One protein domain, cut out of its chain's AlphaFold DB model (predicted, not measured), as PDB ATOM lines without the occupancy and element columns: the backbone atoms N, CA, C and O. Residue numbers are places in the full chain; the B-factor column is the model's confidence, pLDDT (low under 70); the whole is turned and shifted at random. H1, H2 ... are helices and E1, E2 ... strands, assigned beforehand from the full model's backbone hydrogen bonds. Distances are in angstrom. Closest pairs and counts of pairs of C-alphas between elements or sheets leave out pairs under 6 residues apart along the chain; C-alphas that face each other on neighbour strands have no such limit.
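What this domain is: This is residues 3 to 179 of the 274 residues of the protein "ATPase, AAA-type, core" of Penicillium roqueforti (strain FM164) (UniProt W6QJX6). A small closed barrel of four strands, E3, E4, E6 and E7, is built from two hairpins; beside it a second, three-stranded sheet, E1, E2 and E5, has the short helix H4 over it and the long helix H1 packed on H4. H2 packs on the outside of the barrel, H3 packs near the start of E4, and residues 3 to 9 stick out as a free tail. The printed part has 177 residues with four named helices and seven named strands, in the order E1 E2 H1 E3 E4 H2 H3 E5 H4 E6 E7; both sheets are antiparallel and the class is mixed. The whole is compact, with a radius of gyration of the C-alphas of 16.7 A and spans of 54 by 39 by 35 A.

Where its parts are: Begin with the barrel: find C-alpha 62 at (146.928, 118.271, 106.791), where E3, residues 62 to 74, starts its 24.8 A. E4, residues 77 to 89, spans 22.0 A; E3 bends by 105 degrees at residue 65 and E4 by 118 degrees at residue 86. E6 is residues 158 to 163, and E7, residues 168 to 173, ends at C-alpha 173 (142.981, 117.368, 92.687). In the other sheet look for E1, residues 12 to 18, E2, residues 23 to 29, and E5, residues 138 to 142. H1, residues 41 to 57, runs 24.1 A from C-alpha 41 at (156.738, 111.794, 77.849). H2 is residues 91 to 97, H3 residues 122 to 126 and H4 residues 149 to 153.

How they stand to each other: Round the barrel, look for backbone N and O within hydrogen-bond range across each pair of antiparallel neighbours: N 70 and O 81 of the hairpin E3 and E4, 2.8 A apart; N 88 and O 162 of E4 and E6, 2.9 A; N 161 and O 170 of the hairpin E6 and E7, 2.8 A; and N 171 and O 71 of E7 and E3, 2.8 A. H2 is outside the barrel over E6, at a height of 8.9 A; the closest C-alphas are those of Ala 91 and Cys 160, 5.8 A. H3 is on the barrel, with Ala 78 of E4 and Met 125 the closest C-alphas, 5.8 A. In the other sheet, N 15 and O 26 of the hairpin E1 and E2 are 2.9 A apart, and N 138 and O 25 of E5 and E2 2.8 A. H4 is on this sheet at a height of 9.9 A and touches H1, the closest C-alphas being those of Gly 52 and Leu 152, 4.2 A. H1 itself only grazes the sheet with residues 52 to 56. Every O i to N i+4 pair is within hydrogen-bond range in H1, H2 and H4; H3 has 0 of 1, beside 1 of 2 O i to N i+3 pairs.

The domain as a whole: The C-alphas of Asp 5 and Lys 165 are the two farthest apart, 55.9 A. The printed part has no cut; the links E2 to H1, H2 to H3 and H3 to E5 are long. Mean pLDDT of the printed part is 75.6, and residues 3 to 13, 27 to 32, 76 to 77 and 102 to 141 are under 70.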
ATOM      1  N   GLN A   3     135.389  87.580  71.463       39.53
ATOM      2  CA  GLN A   3     133.978  87.701  71.111       39.53
ATOM      3  C   GLN A   3     133.953  88.103  69.633       39.53
ATOM      4  O   GLN A   3     134.595  89.083  69.269       39.53
ATOM      5  N   ASN A   4     133.268  87.320  68.794       51.00
ATOM      6  CA  ASN A   4     133.158  87.525  67.340       51.00
ATOM      7  C   ASN A   4     134.500  87.546  66.571       51.00
ATOM      8  O   ASN A   4     134.743  88.473  65.810       51.00
ATOM      9  N   ASP A   5     135.377  86.553  66.769       53.03
ATOM     10  CA  ASP A   5     136.672  86.405  66.060       53.03
ATOM     11  C   ASP A   5     137.670  87.579  66.187       53.03
ATOM     12  O   ASP A   5     138.762  87.545  65.619       53.03
ATOM     13  N   GLU A   6     137.367  88.574  67.020       46.38
ATOM     14  CA  GLU A   6     138.277  89.660  67.373       46.38
ATOM     15  C   GLU A   6     138.977  89.362  68.710       46.38
ATOM     16  O   GLU A   6     138.360  88.995  69.718       46.38
ATOM     17  N   THR A   7     140.307  89.494  68.720       45.16
ATOM     18  CA  THR A   7     141.124  89.294  69.923       45.16
ATOM     19  C   THR A   7     141.199  90.599  70.704       45.16
ATOM     20  O   THR A   7     141.935  91.510  70.335       45.16
ATOM     21  N   TRP A   8     140.472  90.680  71.817       49.72
ATOM     22  CA  TRP A   8     140.523  91.837  72.709       49.72
ATOM     23  C   TRP A   8     141.509  91.593  73.855       49.72
ATOM     24  O   TRP A   8     141.376  90.614  74.605       49.72
ATOM     25  N   LEU A   9     142.478  92.500  74.018       57.81
ATOM     26  CA  LEU A   9     143.322  92.584  75.212       57.81
ATOM     27  C   LEU A   9     142.562  93.347  76.301       57.81
ATOM     28  O   LEU A   9     142.073  94.449  76.062       57.81
ATOM     29  N   ASN A  10     142.456  92.758  77.493       58.56
ATOM     30  CA  ASN A  10     141.890  93.436  78.655       58.56
ATOM     31  C   ASN A  10     143.040  94.016  79.487       58.56
ATOM     32  O   ASN A  10     143.888  93.262  79.963       58.56
ATOM     33  N   LEU A  11     143.082  95.340  79.623       64.06
ATOM     34  CA  LEU A  11     144.069  96.052  80.432       64.06
ATOM     35  C   LEU A  11     143.454  96.370  81.797       64.06
ATOM     36  O   LEU A  11     142.600  97.247  81.923       64.06
ATOM     37  N   GLU A  12     143.901  95.653  82.825       64.88
ATOM     38  CA  GLU A  12     143.631  96.008  84.217       64.88
ATOM     39  C   GLU A  12     144.670  97.049  84.648       64.88
ATOM     40  O   GLU A  12     145.865  96.759  84.695       64.88
ATOM     41  N   CYS A  13     144.227  98.276  84.916       69.56
ATOM     42  CA  CYS A  13     145.097  99.336  85.409       69.56
ATOM     43  C   CYS A  13     145.001  99.397  86.932       69.56
ATOM     44  O   CYS A  13     143.922  99.259  87.508       69.56
ATOM     45  N   ARG A  14     146.129  99.631  87.597       76.75
ATOM     46  CA  ARG A  14     146.175  99.818  89.048       76.75
ATOM     47  C   ARG A  14     146.824 101.147  89.374       76.75
ATOM     48  O   ARG A  14     147.727 101.584  88.663       76.75
ATOM     49  N   PHE A  15     146.335 101.780  90.427       82.12
ATOM     50  CA  PHE A  15     146.873 103.025  90.949       82.12
ATOM     51  C   PHE A  15     147.109 102.899  92.451       82.12
ATOM     52  O   PHE A  15     146.455 102.108  93.132       82.12
ATOM     53  N   LEU A  16     148.061 103.675  92.957       87.19
ATOM     54  CA  LEU A  16     148.375 103.741  94.375       87.19
ATOM     55  C   LEU A  16     147.430 104.731  95.060       87.19
ATOM     56  O   LEU A  16     147.310 105.878  94.621       87.19
ATOM     57  N   ASP A  17     146.799 104.311  96.150       87.69
ATOM     58  CA  ASP A  17     145.898 105.145  96.947       87.69
ATOM     59  C   ASP A  17     146.198 105.026  98.454       87.69
ATOM     60  O   ASP A  17     146.948 104.144  98.876       87.69
ATOM     61  N   TYR A  18     145.644 105.933  99.266       87.69
ATOM     62  CA  TYR A  18     145.839 106.003 100.717       87.69
ATOM     63  C   TYR A  18     144.500 106.017 101.461       87.69
ATOM     64  O   TYR A  18     143.696 106.928 101.288       87.69
ATOM     65  N   ASN A  19     144.261 105.026 102.325       82.75
ATOM     66  CA  ASN A  19     142.974 104.878 103.022       82.75
ATOM     67  C   ASN A  19     142.901 105.585 104.387       82.75
ATOM     68  O   ASN A  19     141.962 105.343 105.143       82.75
ATOM     69  N   GLY A  20     143.913 106.375 104.752       85.44
ATOM     70  CA  GLY A  20     144.030 106.964 106.090       85.44
ATOM     71  C   GLY A  20     144.984 106.227 107.028       85.44
ATOM     72  O   GLY A  20     145.465 106.831 107.981       85.44
ATOM     73  N   PHE A  21     145.321 104.970 106.727       85.69
ATOM     74  CA  PHE A  21     146.198 104.136 107.556       85.69
ATOM     75  C   PHE A  21     147.383 103.562 106.779       85.69
ATOM     76  O   PHE A  21     148.482 103.443 107.313       85.69
ATOM     77  N   LYS A  22     147.163 103.169 105.521       86.88
ATOM     78  CA  LYS A  22     148.161 102.515 104.673       86.88
ATOM     79  C   LYS A  22     147.971 102.883 103.207       86.88
ATOM     80  O   LYS A  22     146.857 103.188 102.776       86.88
ATOM     81  N   PHE A  23     149.060 102.798 102.449       87.81
ATOM     82  CA  PHE A  23     148.994 102.829 100.994       87.81
ATOM     83  C   PHE A  23     148.638 101.445 100.450       87.81
ATOM     84  O   PHE A  23     149.072 100.430 101.003       87.81
ATOM     85  N   GLY A  24     147.858 101.402  99.375       84.38
ATOM     86  CA  GLY A  24     147.457 100.162  98.718       84.38
ATOM     87  C   GLY A  24     147.094 100.368  97.254       84.38
ATOM     88  O   GLY A  24     146.907 101.496  96.798       84.38
ATOM     89  N   GLU A  25     146.997  99.264  96.518       81.69
ATOM     90  CA  GLU A  25     146.581  99.295  95.120       81.69
ATOM     91  C   GLU A  25     145.053  99.338  95.024       81.69
ATOM     92  O   GLU A  25     144.334  98.545  95.643       81.69
ATOM     93  N   ALA A  26     144.551 100.237  94.190       73.19
ATOM     94  CA  ALA A  26     143.171 100.254  93.741       73.19
ATOM     95  C   ALA A  26     143.133  99.952  92.236       73.19
ATOM     96  O   ALA A  26     143.952 100.446  91.458       73.19
ATOM     97  N   GLY A  27     142.222  99.066  91.838       62.47
ATOM     98  CA  GLY A  27     142.092  98.603  90.459       62.47
ATOM     99  C   GLY A  27     141.005  99.366  89.716       62.47
ATOM    100  O   GLY A  27     139.899  99.502  90.227       62.47
ATOM    101  N   ILE A  28     141.314  99.798  88.497       62.09
ATOM    102  CA  ILE A  28     140.415 100.488  87.569       62.09
ATOM    103  C   ILE A  28     140.565  99.892  86.171       62.09
ATOM    104  O   ILE A  28     141.641  99.477  85.743       62.09
ATOM    105  N   PHE A  29     139.470  99.884  85.422       53.88
ATOM    106  CA  PHE A  29     139.500  99.526  84.007       53.88
ATOM    107  C   PHE A  29     139.607 100.813  83.202       53.88
ATOM    108  O   PHE A  29     138.651 101.584  83.138       53.88
ATOM    109  N   LEU A  30     140.785 101.058  82.627       57.12
ATOM    110  CA  LEU A  30     141.073 102.259  81.855       57.12
ATOM    111  C   LEU A  30     141.576 101.931  80.457       57.12
ATOM    112  O   LEU A  30     142.266 100.939  80.230       57.12
ATOM    113  N   ARG A  31     141.297 102.850  79.530       54.06
ATOM    114  CA  ARG A  31     142.093 102.968  78.309       54.06
ATOM    115  C   ARG A  31     143.484 103.444  78.719       54.06
ATOM    116  O   ARG A  31     143.624 104.527  79.278       54.06
ATOM    117  N   ALA A  32     144.490 102.618  78.471       64.88
ATOM    118  CA  ALA A  32     145.879 102.951  78.740       64.88
ATOM    119  C   ALA A  32     146.541 103.477  77.463       64.88
ATOM    120  O   ALA A  32     146.386 102.890  76.392       64.88
ATOM    121  N   PHE A  33     147.305 104.560  77.588       70.12
ATOM    122  CA  PHE A  33     148.194 105.044  76.537       70.12
ATOM    123  C   PHE A  33     149.644 104.850  77.003       70.12
ATOM    124  O   PHE A  33     149.997 105.363  78.070       70.12
ATOM    125  N   PRO A  34     150.491 104.108  76.267       81.38
ATOM    126  CA  PRO A  34     151.875 103.909  76.671       81.38
ATOM    127  C   PRO A  34     152.621 105.243  76.722       81.38
ATOM    128  O   PRO A  34     152.765 105.929  75.711       81.38
ATOM    129  N   LEU A  35     153.124 105.599  77.906       81.62
ATOM    130  CA  LEU A  35     153.765 106.892  78.145       81.62
ATOM    131  C   LEU A  35     154.921 107.163  77.171       81.62
ATOM    132  O   LEU A  35     155.079 108.294  76.737       81.62
ATOM    133  N   CYS A  36     155.679 106.138  76.768       84.25
ATOM    134  CA  CYS A  36     156.790 106.252  75.814       84.25
ATOM    135  C   CYS A  36     156.392 106.778  74.426       84.25
ATOM    136  O   CYS A  36     157.251 107.263  73.694       84.25
ATOM    137  N   HIS A  37     155.112 106.699  74.055       85.25
ATOM    138  CA  HIS A  37     154.604 107.222  72.788       85.25
ATOM    139  C   HIS A  37     154.068 108.657  72.907       85.25
ATOM    140  O   HIS A  37     153.630 109.228  71.911       85.25
ATOM    141  N   HIS A  38     154.101 109.261  74.101       83.44
ATOM    142  CA  HIS A  38     153.648 110.633  74.299       83.44
ATOM    143  C   HIS A  38     154.739 111.622  73.840       83.44
ATOM    144  O   HIS A  38     155.890 111.487  74.271       83.44
ATOM    145  N   PRO A  39     154.418 112.654  73.031       89.75
ATOM    146  CA  PRO A  39     155.411 113.619  72.540       89.75
ATOM    147  C   PRO A  39     156.233 114.278  73.657       89.75
ATOM    148  O   PRO A  39     157.434 114.475  73.515       89.75
ATOM    149  N   SER A  40     155.596 114.537  74.802       92.62
ATOM    150  CA  SER A  40     156.216 115.141  75.993       92.62
ATOM    151  C   SER A  40     156.414 114.141  77.141       92.62
ATOM    152  O   SER A  40     156.218 114.494  78.301       92.62
ATOM    153  N   HIS A  41     156.703 112.870  76.845       90.75
ATOM    154  CA  HIS A  41     156.738 111.794  77.849       90.75
ATOM    155  C   HIS A  41     157.676 112.061  79.035       90.75
ATOM    156  O   HIS A  41     157.323 111.715  80.160       90.75
ATOM    157  N   GLU A  42     158.828 112.703  78.819       92.81
ATOM    158  CA  GLU A  42     159.754 113.063  79.902       92.81
ATOM    159  C   GLU A  42     159.125 114.061  80.880       92.81
ATOM    160  O   GLU A  42     159.165 113.851  82.094       92.81
ATOM    161  N   GLN A  43     158.472 115.107  80.359       92.31
ATOM    162  CA  GLN A  43     157.790 116.107  81.180       92.31
ATOM    163  C   GLN A  43     156.597 115.496  81.919       92.31
ATOM    164  O   GLN A  43     156.466 115.675  83.124       92.31
ATOM    165  N   VAL A  44     155.771 114.706  81.227       90.56
ATOM    166  CA  VAL A  44     154.624 114.026  81.850       90.56
ATOM    167  C   VAL A  44     155.089 113.083  82.960       90.56
ATOM    168  O   VAL A  44     154.487 113.055  84.030       90.56
ATOM    169  N   ARG A  45     156.180 112.335  82.744       93.62
ATOM    170  CA  ARG A  45     156.770 111.478  83.779       93.62
ATOM    171  C   ARG A  45     157.161 112.299  85.005       93.62
ATOM    172  O   ARG A  45     156.797 111.926  86.117       93.62
ATOM    173  N   LYS A  46     157.867 113.413  84.801       94.31
ATOM    174  CA  LYS A  46     158.283 114.318  85.875       94.31
ATOM    175  C   LYS A  46     157.081 114.853  86.661       94.31
ATOM    176  O   LYS A  46     157.059 114.715  87.881       94.31
ATOM    177  N   ASP A  47     156.059 115.359  85.972       91.88
ATOM    178  CA  ASP A  47     154.848 115.911  86.595       91.88
ATOM    179  C   ASP A  47     154.092 114.854  87.418       91.88
ATOM    180  O   ASP A  47     153.603 115.129  88.517       91.88
ATOM    181  N   LEU A  48     154.007 113.618  86.909       91.25
ATOM    182  CA  LEU A  48     153.384 112.500  87.617       91.25
ATOM    183  C   LEU A  48     154.166 112.117  88.877       91.25
ATOM    184  O   LEU A  48     153.551 111.912  89.923       91.25
ATOM    185  N   VAL A  49     155.502 112.070  88.807       94.62
ATOM    186  CA  VAL A  49     156.352 111.808  89.981       94.62
ATOM    187  C   VAL A  49     156.196 112.915  91.021       94.62
ATOM    188  O   VAL A  49     155.978 112.611  92.192       94.62
ATOM    189  N   GLU A  50     156.249 114.187  90.620       95.62
ATOM    190  CA  GLU A  50     156.065 115.327  91.530       95.62
ATOM    191  C   GLU A  50     154.681 115.295  92.201       95.62
ATOM    192  O   GLU A  50     154.563 115.454  93.421       95.62
ATOM    193  N   ARG A  51     153.623 114.997  91.433       95.00
ATOM    194  CA  ARG A  51     152.271 114.805  91.975       95.00
ATOM    195  C   ARG A  51     152.215 113.631  92.953       95.00
ATOM    196  O   ARG A  51     151.606 113.772  94.011       95.00
ATOM    197  N   GLY A  52     152.832 112.497  92.625       94.50
ATOM    198  CA  GLY A  52     152.878 111.321  93.495       94.50
ATOM    199  C   GLY A  52     153.620 111.584  94.802       94.50
ATOM    200  O   GLY A  52     153.150 111.204  95.873       94.50
ATOM    201  N   GLN A  53     154.733 112.321  94.753       95.69
ATOM    202  CA  GLN A  53     155.445 112.764  95.955       95.69
ATOM    203  C   GLN A  53     154.562 113.658  96.825       95.69
ATOM    204  O   GLN A  53     154.502 113.471  98.039       95.69
ATOM    205  N   LYS A  54     153.839 114.599  96.208       95.75
ATOM    206  CA  LYS A  54     152.894 115.463  96.916       95.75
ATOM    207  C   LYS A  54     151.751 114.667  97.546       95.75
ATOM    208  O   LYS A  54     151.438 114.905  98.706       95.75
ATOM    209  N   PHE A  55     151.173 113.710  96.821       94.88
ATOM    210  CA  PHE A  55     150.149 112.797  97.335       94.88
ATOM    211  C   PHE A  55     150.654 112.033  98.565       94.88
ATOM    212  O   PHE A  55     150.023 112.076  99.618       94.88
ATOM    213  N   ARG A  56     151.845 111.431  98.472       94.31
ATOM    214  CA  ARG A  56     152.489 110.738  99.595       94.31
ATOM    215  C   ARG A  56     152.694 111.654 100.803       94.31
ATOM    216  O   ARG A  56     152.412 111.253 101.926       94.31
ATOM    217  N   ASN A  57     153.182 112.872 100.583       94.69
ATOM    218  CA  ASN A  57     153.457 113.834 101.655       94.69
ATOM    219  C   ASN A  57     152.177 114.373 102.322       94.69
ATOM    220  O   ASN A  57     152.254 114.961 103.398       94.69
ATOM    221  N   LEU A  58     151.018 114.187 101.684       94.94
ATOM    222  CA  LEU A  58     149.698 114.530 102.210       94.94
ATOM    223  C   LEU A  58     149.015 113.349 102.921       94.94
ATOM    224  O   LEU A  58     147.866 113.484 103.333       94.94
ATOM    225  N   ALA A  59     149.701 112.215 103.101       92.25
ATOM    226  CA  ALA A  59     149.225 111.162 103.990       92.25
ATOM    227  C   ALA A  59     149.227 111.636 105.451       92.25
ATOM    228  O   ALA A  59     150.150 112.318 105.905       92.25
ATOM    229  N   GLY A  60     148.179 111.262 106.182       91.50
ATOM    230  CA  GLY A  60     147.871 111.788 107.512       91.50
ATOM    231  C   GLY A  60     146.923 112.984 107.447       91.50
ATOM    232  O   GLY A  60     146.140 113.105 106.506       91.50
ATOM    233  N   SER A  61     147.000 113.851 108.454       94.19
ATOM    234  CA  SER A  61     146.104 114.998 108.617       94.19
ATOM    235  C   SER A  61     146.827 116.295 108.261       94.19
ATOM    236  O   SER A  61     147.823 116.659 108.891       94.19
ATOM    237  N   HIS A  62     146.323 117.023 107.265       96.62
ATOM    238  CA  HIS A  62     146.928 118.271 106.791       96.62
ATOM    239  C   HIS A  62     145.874 119.344 106.554       96.62
ATOM    240  O   HIS A  62     144.785 119.063 106.063       96.62
ATOM    241  N   VAL A  63     146.226 120.604 106.812       97.31
ATOM    242  CA  VAL A  63     145.439 121.751 106.343       97.31
ATOM    243  C   VAL A  63     146.101 122.319 105.095       97.31
ATOM    244  O   VAL A  63     147.300 122.615 105.091       97.31
ATOM    245  N   ARG A  64     145.321 122.459 104.025       97.38
ATOM    246  CA  ARG A  64     145.762 123.019 102.742       97.38
ATOM    247  C   ARG A  64     144.757 124.044 102.241       97.38
ATOM    248  O   ARG A  64     143.608 124.065 102.671       97.38
ATOM    249  N   HIS A  65     145.185 124.899 101.327       97.44
ATOM    250  CA  HIS A  65     144.294 125.754 100.559       97.44
ATOM    251  C   HIS A  65     143.954 125.044  99.252       97.44
ATOM    252  O   HIS A  65     144.861 124.628  98.534       97.44
ATOM    253  N   CYS A  66     142.670 124.907  98.929       96.06
ATOM    254  CA  CYS A  66     142.234 124.425  97.624       96.06
ATOM    255  C   CYS A  66     141.536 125.543  96.850       96.06
ATOM    256  O   CYS A  66     140.607 126.177  97.356       96.06
ATOM    257  N   GLU A  67     141.979 125.762  95.615       93.38
ATOM    258  CA  GLU A  67     141.336 126.676  94.676       93.38
ATOM    259  C   GLU A  67     141.133 125.975  93.336       93.38
ATOM    260  O   GLU A  67     142.078 125.438  92.755       93.38
ATOM    261  N   GLY A  68     139.896 125.992  92.847       88.12
ATOM    262  CA  GLY A  68     139.518 125.409  91.570       88.12
ATOM    263  C   GLY A  68     138.431 124.351  91.710       88.12
ATOM    264  O   GLY A  68     137.609 124.371  92.626       88.12
ATOM    265  N   SER A  69     138.410 123.427  90.753       83.31
ATOM    266  CA  SER A  69     137.372 122.403  90.673       83.31
ATOM    267  C   SER A  69     137.576 121.298  91.708       83.31
ATOM    268  O   SER A  69     138.623 120.654  91.731       83.31
ATOM    269  N   ALA A  70     136.538 121.052  92.497       88.06
ATOM    270  CA  ALA A  70     136.394 119.928  93.407       88.06
ATOM    271  C   ALA A  70     135.113 119.151  93.071       88.06
ATOM    272  O   ALA A  70     134.261 119.626  92.313       88.06
ATOM    273  N   PHE A  71     134.985 117.949  93.619       84.69
ATOM    274  CA  PHE A  71     133.868 117.055  93.326       84.69
ATOM    275  C   PHE A  71     133.259 116.509  94.605       84.69
ATOM    276  O   PHE A  71     133.954 116.327  95.598       84.69
ATOM    277  N   PHE A  72     131.966 116.220  94.585       83.81
ATOM    278  CA  PHE A  72     131.324 115.449  95.642       83.81
ATOM    279  C   PHE A  72     130.329 114.467  95.058       83.81
ATOM    280  O   PHE A  72     129.783 114.678  93.973       83.81
ATOM    281  N   MET A  73     130.074 113.398  95.803       75.75
ATOM    282  CA  MET A  73     129.102 112.388  95.416       75.75
ATOM    283  C   MET A  73     127.776 112.660  96.112       75.75
ATOM    284  O   MET A  73     127.715 112.727  97.338       75.75
ATOM    285  N   ASN A  74     126.697 112.752  95.339       73.50
ATOM    286  CA  ASN A  74     125.341 112.831  95.871       73.50
ATOM    287  C   ASN A  74     124.442 111.813  95.167       73.50
ATOM    288  O   ASN A  74     124.365 111.784  93.939       73.50
ATOM    289  N   LYS A  75     123.791 110.942  95.951       73.44
ATOM    290  CA  LYS A  75     122.842 109.894  95.516       73.44
ATOM    291  C   LYS A  75     123.290 108.938  94.403       73.44
ATOM    292  O   LYS A  75     122.476 108.160  93.934       73.44
ATOM    293  N   GLY A  76     124.520 108.980  93.904       66.94
ATOM    294  CA  GLY A  76     124.649 108.499  92.523       66.94
ATOM    295  C   GLY A  76     125.779 109.119  91.740       66.94
ATOM    296  O   GLY A  76     126.544 108.463  91.041       66.94
ATOM    297  N   LYS A  77     125.807 110.435  91.846       67.44
ATOM    298  CA  LYS A  77     126.283 111.280  90.775       67.44
ATOM    299  C   LYS A  77     127.379 112.162  91.328       67.44
ATOM    300  O   LYS A  77     127.274 112.642  92.461       67.44
ATOM    301  N   ALA A  78     128.432 112.321  90.542       73.19
ATOM    302  CA  ALA A  78     129.481 113.261  90.867       73.19
ATOM    303  C   ALA A  78     129.030 114.655  90.441       73.19
ATOM    304  O   ALA A  78     128.624 114.874  89.299       73.19
ATOM    305  N   PHE A  79     129.114 115.601  91.363       77.75
ATOM    306  CA  PHE A  79     128.831 117.000  91.108       77.75
ATOM    307  C   PHE A  79     130.129 117.779  91.186       77.75
ATOM    308  O   PHE A  79     130.862 117.697  92.171       77.75
ATOM    309  N   LYS A  80     130.406 118.542  90.130       82.94
ATOM    310  CA  LYS A  80     131.528 119.473  90.085       82.94
ATOM    311  C   LYS A  80     131.138 120.762  90.798       82.94
ATOM    312  O   LYS A  80     130.125 121.369  90.466       82.94
ATOM    313  N   VAL A  81     131.990 121.216  91.704       84.88
ATOM    314  CA  VAL A  81     131.879 122.509  92.380       84.88
ATOM    315  C   VAL A  81     133.197 123.264  92.237       84.88
ATOM    316  O   VAL A  81     134.263 122.660  92.136       84.88
ATOM    317  N   ASN A  82     133.141 124.591  92.176       89.62
ATOM    318  CA  ASN A  82     134.341 125.418  92.235       89.62
ATOM    319  C   ASN A  82     134.502 125.941  93.659       89.62
ATOM    320  O   ASN A  82     133.603 126.612  94.160       89.62
ATOM    321  N   ILE A  83     135.636 125.650  94.291       92.81
ATOM    322  CA  ILE A  83     135.912 126.066  95.664       92.81
ATOM    323  C   ILE A  83     137.119 126.993  95.719       92.81
ATOM    324  O   ILE A  83     138.044 126.905  94.913       92.81
ATOM    325  N   ASN A  84     137.100 127.883  96.703       95.25
ATOM    326  CA  ASN A  84     138.253 128.645  97.156       95.25
ATOM    327  C   ASN A  84     138.170 128.670  98.684       95.25
ATOM    328  O   ASN A  84     137.424 129.472  99.264       95.25
ATOM    329  N   SER A  85     138.822 127.685  99.301       94.75
ATOM    330  CA  SER A  85     138.615 127.325 100.699       94.75
ATOM    331  C   SER A  85     139.847 126.657 101.300       94.75
ATOM    332  O   SER A  85     140.603 125.963 100.615       94.75
ATOM    333  N   ARG A  86     140.015 126.814 102.615       96.94
ATOM    334  CA  ARG A  86     140.882 125.930 103.395       96.94
ATOM    335  C   ARG A  86     140.194 124.575 103.513       96.94
ATOM    336  O   ARG A  86     139.007 124.499 103.834       96.94
ATOM    337  N   VAL A  87     140.951 123.516 103.272       97.38
ATOM    338  CA  VAL A  87     140.478 122.138 103.325       97.38
ATOM    339  C   VAL A  87     141.300 121.332 104.323       97.38
ATOM    340  O   VAL A  87     142.522 121.478 104.407       97.38
ATOM    341  N   GLY A  88     140.618 120.487 105.090       97.44
ATOM    342  CA  GLY A  88     141.239 119.447 105.902       97.44
ATOM    343  C   GLY A  88     141.405 118.197 105.050       97.44
ATOM    344  O   GLY A  88     140.411 117.621 104.615       97.44
ATOM    345  N   VAL A  89     142.645 117.808 104.775       96.88
ATOM    346  CA  VAL A  89     142.992 116.572 104.072       96.88
ATOM    347  C   VAL A  89     143.254 115.510 105.126       96.88
ATOM    348  O   VAL A  89     144.255 115.586 105.833       96.88
ATOM    349  N   ASP A  90     142.331 114.562 105.242       95.12
ATOM    350  CA  ASP A  90     142.443 113.417 106.140       95.12
ATOM    351  C   ASP A  90     141.546 112.290 105.617       95.12
ATOM    352  O   ASP A  90     140.315 112.354 105.684       95.12
ATOM    353  N   ALA A  91     142.174 111.262 105.047       91.50
ATOM    354  CA  ALA A  91     141.450 110.139 104.465       91.50
ATOM    355  C   ALA A  91     140.758 109.271 105.531       91.50
ATOM    356  O   ALA A  91     139.663 108.769 105.275       91.50
ATOM    357  N   ALA A  92     141.348 109.123 106.725       90.88
ATOM    358  CA  ALA A  92     140.746 108.334 107.800       90.88
ATOM    359  C   ALA A  92     139.461 109.011 108.290       90.88
ATOM    360  O   ALA A  92     138.399 108.390 108.290       90.88
ATOM    361  N   PHE A  93     139.548 110.309 108.595       91.62
ATOM    362  CA  PHE A  93     138.402 111.112 109.009       91.62
ATOM    363  C   PHE A  93     137.317 111.164 107.929       91.62
ATOM    364  O   PHE A  93     136.130 111.039 108.226       91.62
ATOM    365  N   PHE A  94     137.699 111.295 106.655       91.62
ATOM    366  CA  PHE A  94     136.734 111.270 105.559       91.62
ATOM    367  C   PHE A  94     135.958 109.949 105.510       91.62
ATOM    368  O   PHE A  94     134.735 109.966 105.398       91.62
ATOM    369  N   HIS A  95     136.640 108.802 105.598       87.12
ATOM    370  CA  HIS A  95     135.978 107.495 105.554       87.12
ATOM    371  C   HIS A  95     135.138 107.208 106.801       87.12
ATOM    372  O   HIS A  95     134.097 106.561 106.686       87.12
ATOM    373  N   GLU A  96     135.549 107.716 107.963       88.88
ATOM    374  CA  GLU A  96     134.751 107.675 109.189       88.88
ATOM    375  C   GLU A  96     133.441 108.460 109.024       88.88
ATOM    376  O   GLU A  96     132.361 107.953 109.329       88.88
ATOM    377  N   MET A  97     133.523 109.670 108.465       88.25
ATOM    378  CA  MET A  97     132.375 110.564 108.286       88.25
ATOM    379  C   MET A  97     131.517 110.231 107.060       88.25
ATOM    380  O   MET A  97     130.358 110.649 106.981       88.25
ATOM    381  N   GLN A  98     132.062 109.498 106.087       83.62
ATOM    382  CA  GLN A  98     131.384 109.069 104.865       83.62
ATOM    383  C   GLN A  98     131.538 107.545 104.657       83.62
ATOM    384  O   GLN A  98     132.120 107.102 103.664       83.62
ATOM    385  N   PRO A  99     130.974 106.696 105.541       81.56
ATOM    386  CA  PRO A  99     131.199 105.242 105.521       81.56
ATOM    387  C   PRO A  99     130.582 104.540 104.301       81.56
ATOM    388  O   PRO A  99     131.009 103.455 103.902       81.56
ATOM    389  N   ASN A 100     129.570 105.161 103.690       77.19
ATOM    390  CA  ASN A 100     128.935 104.686 102.459       77.19
ATOM    391  C   ASN A 100     129.524 105.331 101.199       77.19
ATOM    392  O   ASN A 100     129.033 105.067 100.097       77.19
ATOM    393  N   TYR A 101     130.565 106.159 101.344       75.25
ATOM    394  CA  TYR A 101     131.239 106.744 100.200       75.25
ATOM    395  C   TYR A 101     131.790 105.643  99.312       75.25
ATOM    396  O   TYR A 101     132.533 104.766  99.747       75.25
ATOM    397  N   SER A 102     131.396 105.693  98.050       67.00
ATOM    398  CA  SER A 102     131.942 104.833  97.016       67.00
ATOM    399  C   SER A 102     132.491 105.755  95.957       67.00
ATOM    400  O   SER A 102     131.737 106.504  95.324       67.00
ATOM    401  N   ARG A 103     133.814 105.717  95.837       65.25
ATOM    402  CA  ARG A 103     134.538 106.493  94.853       65.25
ATOM    403  C   ARG A 103     134.004 106.132  93.459       65.25
ATOM    404  O   ARG A 103     133.751 104.953  93.202       65.25
ATOM    405  N   PRO A 104     133.726 107.121  92.602       55.94
ATOM    406  CA  PRO A 104     133.220 106.853  91.263       55.94
ATOM    407  C   PRO A 104     134.231 106.029  90.461       55.94
ATOM    408  O   PRO A 104     135.425 106.338  90.460       55.94
ATOM    409  N   SER A 105     133.748 104.989  89.779       49.66
ATOM    410  CA  SER A 105     134.599 104.149  88.941       49.66
ATOM    411  C   SER A 105     134.837 104.846  87.602       49.66
ATOM    412  O   SER A 105     133.954 105.509  87.060       49.66
ATOM    413  N   LEU A 106     136.015 104.678  87.001       47.62
ATOM    414  CA  LEU A 106     136.285 105.257  85.675       47.62
ATOM    415  C   LEU A 106     135.500 104.581  84.536       47.62
ATOM    416  O   LEU A 106     135.499 105.095  83.422       47.62
ATOM    417  N   ARG A 107     134.780 103.481  84.805       41.62
ATOM    418  CA  ARG A 107     133.788 102.929  83.863       41.62
ATOM    419  C   ARG A 107     132.602 103.886  83.662       41.62
ATOM    420  O   ARG A 107     131.928 103.789  82.641       41.62
ATOM    421  N   ASP A 108     132.417 104.821  84.593       42.09
ATOM    422  CA  ASP A 108     131.380 105.855  84.596       42.09
ATOM    423  C   ASP A 108     131.884 107.184  83.981       42.09
ATOM    424  O   ASP A 108     131.181 108.191  83.986       42.09
ATOM    425  N   ILE A 109     133.122 107.211  83.455       43.53
ATOM    426  CA  ILE A 109     133.758 108.393  82.856       43.53
ATOM    427  C   ILE A 109     133.772 108.240  81.332       43.53
ATOM    428  O   ILE A 109     134.605 107.548  80.748       43.53
ATOM    429  N   GLY A 110     132.841 108.916  80.660       40.75
ATOM    430  CA  GLY A 110     132.893 109.097  79.210       40.75
ATOM    431  C   GLY A 110     134.117 109.922  78.792       40.75
ATOM    432  O   GLY A 110     134.279 111.078  79.170       40.75
ATOM    433  N   VAL A 111     134.993 109.336  77.983       41.44
ATOM    434  CA  VAL A 111     136.142 110.042  77.402       41.44
ATOM    435  C   VAL A 111     135.659 110.833  76.185       41.44
ATOM    436  O   VAL A 111     135.232 110.230  75.200       41.44
ATOM    437  N   LYS A 112     135.731 112.170  76.224       40.91
ATOM    438  CA  LYS A 112     135.605 112.996  75.014       40.91
ATOM    439  C   LYS A 112     136.985 113.218  74.414       40.91
ATOM    440  O   LYS A 112     137.868 113.757  75.074       40.91
ATOM    441  N   ASP A 113     137.145 112.803  73.167       35.72
ATOM    442  CA  ASP A 113     138.363 113.027  72.401       35.72
ATOM    443  C   ASP A 113     138.355 114.459  71.845       35.72
ATOM    444  O   ASP A 113     137.435 114.853  71.121       35.72
ATOM    445  N   LYS A 114     139.349 115.260  72.230       37.69
ATOM    446  CA  LYS A 114     139.691 116.515  71.557       37.69
ATOM    447  C   LYS A 114     141.189 116.486  71.293       37.69
ATOM    448  O   LYS A 114     141.983 116.408  72.226       37.69
ATOM    449  N   ASP A 115     141.544 116.535  70.015       37.06
ATOM    450  CA  ASP A 115     142.917 116.700  69.532       37.06
ATOM    451  C   ASP A 115     143.920 115.633  70.024       37.06
ATOM    452  O   ASP A 115     145.097 115.922  70.232       37.06
ATOM    453  N   GLY A 116     143.474 114.381  70.203       37.53
ATOM    454  CA  GLY A 116     144.357 113.245  70.500       37.53
ATOM    455  C   GLY A 116     144.894 113.199  71.934       37.53
ATOM    456  O   GLY A 116     145.737 112.356  72.246       37.53
ATOM    457  N   ILE A 117     144.399 114.071  72.817       33.59
ATOM    458  CA  ILE A 117     144.651 114.021  74.257       33.59
ATOM    459  C   ILE A 117     143.361 113.557  74.930       33.59
ATOM    460  O   ILE A 117     142.375 114.292  75.001       33.59
ATOM    461  N   SER A 118     143.372 112.341  75.481       38.41
ATOM    462  CA  SER A 118     142.298 111.870  76.354       38.41
ATOM    463  C   SER A 118     142.370 112.618  77.685       38.41
ATOM    464  O   SER A 118     143.016 112.177  78.639       38.41
ATOM    465  N   VAL A 119     141.734 113.783  77.748       36.25
ATOM    466  CA  VAL A 119     141.487 114.475  79.010       36.25
ATOM    467  C   VAL A 119     140.409 113.685  79.747       36.25
ATOM    468  O   VAL A 119     139.399 113.308  79.151       36.25
ATOM    469  N   ILE A 120     140.616 113.417  81.037       43.53
ATOM    470  CA  ILE A 120     139.553 112.910  81.909       43.53
ATOM    471  C   ILE A 120     138.463 113.990  81.915       43.53
ATOM    472  O   ILE A 120     138.583 114.993  82.619       43.53
ATOM    473  N   ASP A 121     137.430 113.827  81.087       41.16
ATOM    474  CA  ASP A 121     136.245 114.676  81.134       41.16
ATOM    475  C   ASP A 121     135.442 114.249  82.358       41.16
ATOM    476  O   ASP A 121     134.563 113.392  82.307       41.16
ATOM    477  N   ILE A 122     135.778 114.851  83.497       44.03
ATOM    478  CA  ILE A 122     135.060 114.651  84.758       44.03
ATOM    479  C   ILE A 122     133.573 115.070  84.603       44.03
ATOM    480  O   ILE A 122     132.722 114.663  85.387       44.03
ATOM    481  N   GLY A 123     133.215 115.823  83.550       37.25
ATOM    482  CA  GLY A 123     131.830 116.121  83.178       37.25
ATOM    483  C   GLY A 123     131.047 114.925  82.622       37.25
ATOM    484  O   GLY A 123     129.821 114.975  82.577       37.25
ATOM    485  N   ALA A 124     131.701 113.830  82.235       39.28
ATOM    486  CA  ALA A 124     131.015 112.628  81.776       39.28
ATOM    487  C   ALA A 124     130.497 111.728  82.915       39.28
ATOM    488  O   ALA A 124     129.743 110.801  82.644       39.28
ATOM    489  N   MET A 125     130.804 112.063  84.176       39.41
ATOM    490  CA  MET A 125     130.228 111.442  85.383       39.41
ATOM    491  C   MET A 125     128.727 111.732  85.584       39.41
ATOM    492  O   MET A 125     128.134 111.325  86.583       39.41
ATOM    493  N   LEU A 126     128.117 112.502  84.678       41.25
ATOM    494  CA  LEU A 126     126.747 113.000  84.784       41.25
ATOM    495  C   LEU A 126     125.679 112.014  84.264       41.25
ATOM    496  O   LEU A 126     124.498 112.353  84.329       41.25
ATOM    497  N   MET A 127     126.045 110.817  83.771       36.28
ATOM    498  CA  MET A 127     125.114 109.900  83.086       36.28
ATOM    499  C   MET A 127     125.036 108.480  83.705       36.28
ATOM    500  O   MET A 127     126.008 107.737  83.697       36.28
ATOM    501  N   GLU A 128     123.821 108.166  84.181       40.31
ATOM    502  CA  GLU A 128     123.120 106.881  84.452       40.31
ATOM    503  C   GLU A 128     123.632 105.798  85.442       40.31
ATOM    504  O   GLU A 128     124.566 105.044  85.192       40.31
ATOM    505  N   ASP A 129     122.858 105.660  86.534       36.62
ATOM    506  CA  ASP A 129     122.266 104.457  87.158       36.62
ATOM    507  C   ASP A 129     122.879 103.071  86.859       36.62
ATOM    508  O   ASP A 129     122.242 102.193  86.272       36.62
ATOM    509  N   ARG A 130     124.082 102.802  87.377       39.69
ATOM    510  CA  ARG A 130     124.537 101.425  87.641       39.69
ATOM    511  C   ARG A 130     124.869 101.233  89.112       39.69
ATOM    512  O   ARG A 130     125.438 102.116  89.756       39.69
ATOM    513  N   GLU A 131     124.498 100.070  89.645       38.88
ATOM    514  CA  GLU A 131     124.900  99.629  90.981       38.88
ATOM    515  C   GLU A 131     126.428  99.672  91.079       38.88
ATOM    516  O   GLU A 131     127.137  98.936  90.391       38.88
ATOM    517  N   ARG A 132     126.945 100.598  91.894       49.28
ATOM    518  CA  ARG A 132     128.385 100.823  92.008       49.28
ATOM    519  C   ARG A 132     129.029  99.687  92.791       49.28
ATOM    520  O   ARG A 132     128.781  99.536  93.989       49.28
ATOM    521  N   GLU A 133     129.911  98.930  92.146       43.72
ATOM    522  CA  GLU A 133     130.860  98.085  92.866       43.72
ATOM    523  C   GLU A 133     131.753  98.988  93.727       43.72
ATOM    524  O   GLU A 133     132.406  99.902  93.229       43.72
ATOM    525  N   LYS A 134     131.761  98.759  95.044       51.06
ATOM    526  CA  LYS A 134     132.627  99.495  95.971       51.06
ATOM    527  C   LYS A 134     134.085  99.177  95.631       51.06
ATOM    528  O   LYS A 134     134.538  98.066  95.912       51.06
ATOM    529  N   GLU A 135     134.819 100.132  95.061       55.00
ATOM    530  CA  GLU A 135     136.270 100.013  94.913       55.00
ATOM    531  C   GLU A 135     136.892  99.899  96.312       55.00
ATOM    532  O   GLU A 135     136.918 100.845  97.098       55.00
ATOM    533  N   LYS A 136     137.335  98.690  96.659       56.97
ATOM    534  CA  LYS A 136     138.083  98.419  97.886       56.97
ATOM    535  C   LYS A 136     139.558  98.350  97.528       56.97
ATOM    536  O   LYS A 136     139.919  97.585  96.633       56.97
ATOM    537  N   MET A 137     140.398  99.094  98.250       65.00
ATOM    538  CA  MET A 137     141.851  98.929  98.156       65.00
ATOM    539  C   MET A 137     142.215  97.468  98.425       65.00
ATOM    540  O   MET A 137     141.781  96.880  99.422       65.00
ATOM    541  N   ARG A 138     142.989  96.882  97.513       56.53
ATOM    542  CA  ARG A 138     143.494  95.513  97.598       56.53
ATOM    543  C   ARG A 138     144.952  95.559  98.066       56.53
ATOM    544  O   ARG A 138     145.704  96.441  97.669       56.53
ATOM    545  N   GLY A 139     145.348  94.589  98.890       55.72
ATOM    546  CA  GLY A 139     146.756  94.329  99.206       55.72
ATOM    547  C   GLY A 139     147.211  94.612 100.642       55.72
ATOM    548  O   GLY A 139     146.548  95.285 101.450       55.72
ATOM    549  N   ASP A 140     148.381  94.050 100.942       58.22
ATOM    550  CA  ASP A 140     149.167  94.342 102.137       58.22
ATOM    551  C   ASP A 140     149.682  95.783 102.051       58.22
ATOM    552  O   ASP A 140     150.050  96.261 100.982       58.22
ATOM    553  N   GLY A 141     149.619  96.515 103.163       63.50
ATOM    554  CA  GLY A 141     149.962  97.937 103.170       63.50
ATOM    555  C   GLY A 141     151.410  98.180 102.780       63.50
ATOM    556  O   GLY A 141     152.303  97.551 103.345       63.50
ATOM    557  N   VAL A 142     151.643  99.127 101.873       70.06
ATOM    558  CA  VAL A 142     152.998  99.593 101.567       70.06
ATOM    559  C   VAL A 142     153.350 100.749 102.503       70.06
ATOM    560  O   VAL A 142     152.568 101.682 102.693       70.06
ATOM    561  N   ASP A 143     154.533 100.668 103.108       75.06
ATOM    562  CA  ASP A 143     155.111 101.754 103.899       75.06
ATOM    563  C   ASP A 143     155.407 102.955 102.990       75.06
ATOM    564  O   ASP A 143     156.053 102.808 101.949       75.06
ATOM    565  N   ALA A 144     154.972 104.148 103.399       77.12
ATOM    566  CA  ALA A 144     155.165 105.396 102.666       77.12
ATOM    567  C   ALA A 144     156.632 105.628 102.256       77.12
ATOM    568  O   ALA A 144     156.904 106.145 101.170       77.12
ATOM    569  N   GLN A 145     157.585 105.234 103.108       75.81
ATOM    570  CA  GLN A 145     159.020 105.426 102.860       75.81
ATOM    571  C   GLN A 145     159.598 104.445 101.833       75.81
ATOM    572  O   GLN A 145     160.693 104.671 101.322       75.81
ATOM    573  N   LYS A 146     158.868 103.373 101.512       83.50
ATOM    574  CA  LYS A 146     159.293 102.319 100.580       83.50
ATOM    575  C   LYS A 146     158.646 102.441  99.200       83.50
ATOM    576  O   LYS A 146     158.871 101.573  98.363       83.50
ATOM    577  N   LEU A 147     157.866 103.497  98.961       86.81
ATOM    578  CA  LEU A 147     157.244 103.750  97.663       86.81
ATOM    579  C   LEU A 147     158.313 104.009  96.596       86.81
ATOM    580  O   LEU A 147     159.128 104.930  96.718       86.81
ATOM    581  N   SER A 148     158.290 103.186  95.553       91.06
ATOM    582  CA  SER A 148     159.159 103.295  94.389       91.06
ATOM    583  C   SER A 148     158.705 104.423  93.460       91.06
ATOM    584  O   SER A 148     157.577 104.908  93.538       91.06
ATOM    585  N   GLU A 149     159.556 104.828  92.516       91.44
ATOM    586  CA  GLU A 149     159.157 105.795  91.484       91.44
ATOM    587  C   GLU A 149     157.959 105.298  90.658       91.44
ATOM    588  O   GLU A 149     157.095 106.092  90.289       91.44
ATOM    589  N   ALA A 150     157.870 103.985  90.409       89.44
ATOM    590  CA  ALA A 150     156.737 103.390  89.706       89.44
ATOM    591  C   ALA A 150     155.418 103.621  90.461       89.44
ATOM    592  O   ALA A 150     154.423 103.980  89.835       89.44
ATOM    593  N   ASP A 151     155.436 103.523  91.794       90.25
ATOM    594  CA  ASP A 151     154.267 103.783  92.643       90.25
ATOM    595  C   ASP A 151     153.869 105.268  92.625       90.25
ATOM    596  O   ASP A 151     152.685 105.616  92.598       90.25
ATOM    597  N   LEU A 152     154.861 106.165  92.590       91.56
ATOM    598  CA  LEU A 152     154.627 107.609  92.490       91.56
ATOM    599  C   LEU A 152     153.966 107.979  91.154       91.56
ATOM    600  O   LEU A 152     153.036 108.782  91.134       91.56
ATOM    601  N   LEU A 153     154.389 107.353  90.051       89.81
ATOM    602  CA  LEU A 153     153.809 107.583  88.723       89.81
ATOM    603  C   LEU A 153     152.324 107.234  88.654       89.81
ATOM    604  O   LEU A 153     151.551 107.933  87.995       89.81
ATOM    605  N   VAL A 154     151.929 106.162  89.340       87.31
ATOM    606  CA  VAL A 154     150.543 105.686  89.374       87.31
ATOM    607  C   VAL A 154     149.804 106.140  90.630       87.31
ATOM    608  O   VAL A 154     148.754 105.599  90.948       87.31
ATOM    609  N   SER A 155     150.307 107.141  91.352       89.38
ATOM    610  CA  SER A 155     149.613 107.674  92.524       89.38
ATOM    611  C   SER A 155     148.313 108.377  92.148       89.38
ATOM    612  O   SER A 155     148.233 109.096  91.139       89.38
ATOM    613  N   CYS A 156     147.309 108.190  93.002       86.50
ATOM    614  CA  CYS A 156     145.995 108.785  92.878       86.50
ATOM    615  C   CYS A 156     146.088 110.311  92.638       86.50
ATOM    616  O   CYS A 156     146.775 111.018  93.378       86.50
ATOM    617  N   PRO A 157     145.401 110.855  91.613       86.75
ATOM    618  CA  PRO A 157     145.459 112.282  91.299       86.75
ATOM    619  C   PRO A 157     144.596 113.159  92.214       86.75
ATOM    620  O   PRO A 157     144.688 114.383  92.125       86.75
ATOM    621  N   ILE A 158     143.742 112.557  93.042       86.94
ATOM    622  CA  ILE A 158     142.748 113.235  93.878       86.94
ATOM    623  C   ILE A 158     142.882 112.817  95.343       86.94
ATOM    624  O   ILE A 158     143.373 111.733  95.650       86.94
ATOM    625  N   LEU A 159     142.436 113.685  96.244       89.31
ATOM    626  CA  LEU A 159     142.397 113.450  97.681       89.31
ATOM    627  C   LEU A 159     141.022 113.793  98.235       89.31
ATOM    628  O   LEU A 159     140.426 114.808  97.870       89.31
ATOM    629  N   CYS A 160     140.575 112.966  99.168       91.25
ATOM    630  CA  CYS A 160     139.409 113.222  99.988       91.25
ATOM    631  C   CYS A 160     139.725 114.296 101.036       91.25
ATOM    632  O   CYS A 160     140.760 114.250 101.705       91.25
ATOM    633  N   CYS A 161     138.841 115.277 101.178       94.62
ATOM    634  CA  CYS A 161     139.024 116.390 102.097       94.62
ATOM    635  C   CYS A 161     137.685 116.965 102.573       94.62
ATOM    636  O   CYS A 161     136.623 116.650 102.037       94.62
ATOM    637  N   PHE A 162     137.739 117.825 103.584       96.12
ATOM    638  CA  PHE A 162     136.602 118.596 104.072       96.12
ATOM    639  C   PHE A 162     136.850 120.089 103.860       96.12
ATOM    640  O   PHE A 162     137.865 120.609 104.322       96.12
ATOM    641  N   SER A 163     135.938 120.789 103.183       95.69
ATOM    642  CA  SER A 163     136.013 122.246 103.035       95.69
ATOM    643  C   SER A 163     135.449 122.944 104.268       95.69
ATOM    644  O   SER A 163     134.270 122.793 104.579       95.69
ATOM    645  N   PHE A 164     136.263 123.761 104.946       94.88
ATOM    646  CA  PHE A 164     135.815 124.504 106.134       94.88
ATOM    647  C   PHE A 164     134.830 125.628 105.786       94.88
ATOM    648  O   PHE A 164     133.929 125.921 106.572       94.88
ATOM    649  N   LYS A 165     134.980 126.239 104.604       93.12
ATOM    650  CA  LYS A 165     134.084 127.293 104.111       93.12
ATOM    651  C   LYS A 165     132.760 126.734 103.592       93.12
ATOM    652  O   LYS A 165     131.711 127.248 103.961       93.12
ATOM    653  N   ASP A 166     132.824 125.697 102.756       91.56
ATOM    654  CA  ASP A 166     131.644 125.104 102.104       91.56
ATOM    655  C   ASP A 166     130.955 124.049 102.988       91.56
ATOM    656  O   ASP A 166     129.851 123.611 102.686       91.56
ATOM    657  N   LYS A 167     131.600 123.653 104.096       92.75
ATOM    658  CA  LYS A 167     131.088 122.734 105.130       92.75
ATOM    659  C   LYS A 167     130.658 121.381 104.580       92.75
ATOM    660  O   LYS A 167     129.659 120.803 104.999       92.75
ATOM    661  N   MET A 168     131.434 120.870 103.632       92.19
ATOM    662  CA  MET A 168     131.132 119.621 102.950       92.19
ATOM    663  C   MET A 168     132.392 118.824 102.628       92.19
ATOM    664  O   MET A 168     133.488 119.371 102.474       92.19
ATOM    665  N   PHE A 169     132.203 117.513 102.517       93.25
ATOM    666  CA  PHE A 169     133.218 116.566 102.076       93.25
ATOM    667  C   PHE A 169     133.348 116.597 100.551       93.25
ATOM    668  O   PHE A 169     132.343 116.578  99.841       93.25
ATOM    669  N   LEU A 170     134.587 116.657 100.063       90.88
ATOM    670  CA  LEU A 170     134.933 116.853  98.658       90.88
ATOM    671  C   LEU A 170     136.143 115.996  98.257       90.88
ATOM    672  O   LEU A 170     137.000 115.676  99.080       90.88
ATOM    673  N   GLU A 171     136.268 115.730  96.965       89.38
ATOM    674  CA  GLU A 171     137.493 115.282  96.309       89.38
ATOM    675  C   GLU A 171     138.166 116.469  95.614       89.38
ATOM    676  O   GLU A 171     137.554 117.159  94.794       89.38
ATOM    677  N   CYS A 172     139.442 116.696  95.919       89.88
ATOM    678  CA  CYS A 172     140.247 117.749  95.308       89.88
ATOM    679  C   CYS A 172     141.423 117.152  94.543       89.88
ATOM    680  O   CYS A 172     142.059 116.204  95.003       89.88
ATOM    681  N   ALA A 173     141.761 117.736  93.393       89.75
ATOM    682  CA  ALA A 173     142.981 117.368  92.687       89.75
ATOM    683  C   ALA A 173     144.207 117.682  93.556       89.75
ATOM    684  O   ALA A 173     144.339 118.786  94.084       89.75
ATOM    685  N   VAL A 174     145.150 116.742  93.648       92.06
ATOM    686  CA  VAL A 174     146.413 116.922  94.386       92.06
ATOM    687  C   VAL A 174     147.158 118.163  93.886       92.06
ATOM    688  O   VAL A 174     147.765 118.892  94.668       92.06
ATOM    689  N   SER A 175     147.082 118.455  92.586       90.31
ATOM    690  CA  SER A 175     147.674 119.650  91.978       90.31
ATOM    691  C   SER A 175     147.023 120.964  92.432       90.31
ATOM    692  O   SER A 175     147.730 121.962  92.520       90.31
ATOM    693  N   ALA A 176     145.732 120.966  92.786       91.12
ATOM    694  CA  ALA A 176     144.990 122.159  93.212       91.12
ATOM    695  C   ALA A 176     145.248 122.566  94.677       91.12
ATOM    696  O   ALA A 176     144.929 123.688  95.074       91.12
ATOM    697  N   LEU A 177     145.836 121.673  95.478       94.94
ATOM    698  CA  LEU A 177     146.170 121.931  96.878       94.94
ATOM    699  C   LEU A 177     147.445 122.770  97.000       94.94
ATOM    700  O   LEU A 177     148.457 122.466  96.378       94.94
ATOM    701  N   ARG A 178     147.446 123.788  97.847       96.38
ATOM    702  CA  ARG A 178     148.622 124.601  98.177       96.38
ATOM    703  C   ARG A 178     148.761 124.719  99.686       96.38
ATOM    704  O   ARG A 178     147.817 124.424 100.424       96.38
ATOM    705  N   ASP A 179     149.940 125.110 100.146       97.06
ATOM    706  CA  ASP A 179     150.099 125.484 101.546       97.06
ATOM    707  C   ASP A 179     149.217 126.694 101.858       97.06
ATOM    708  O   ASP A 179     148.892 127.494 100.981       97.06
TER     709      ASP A 179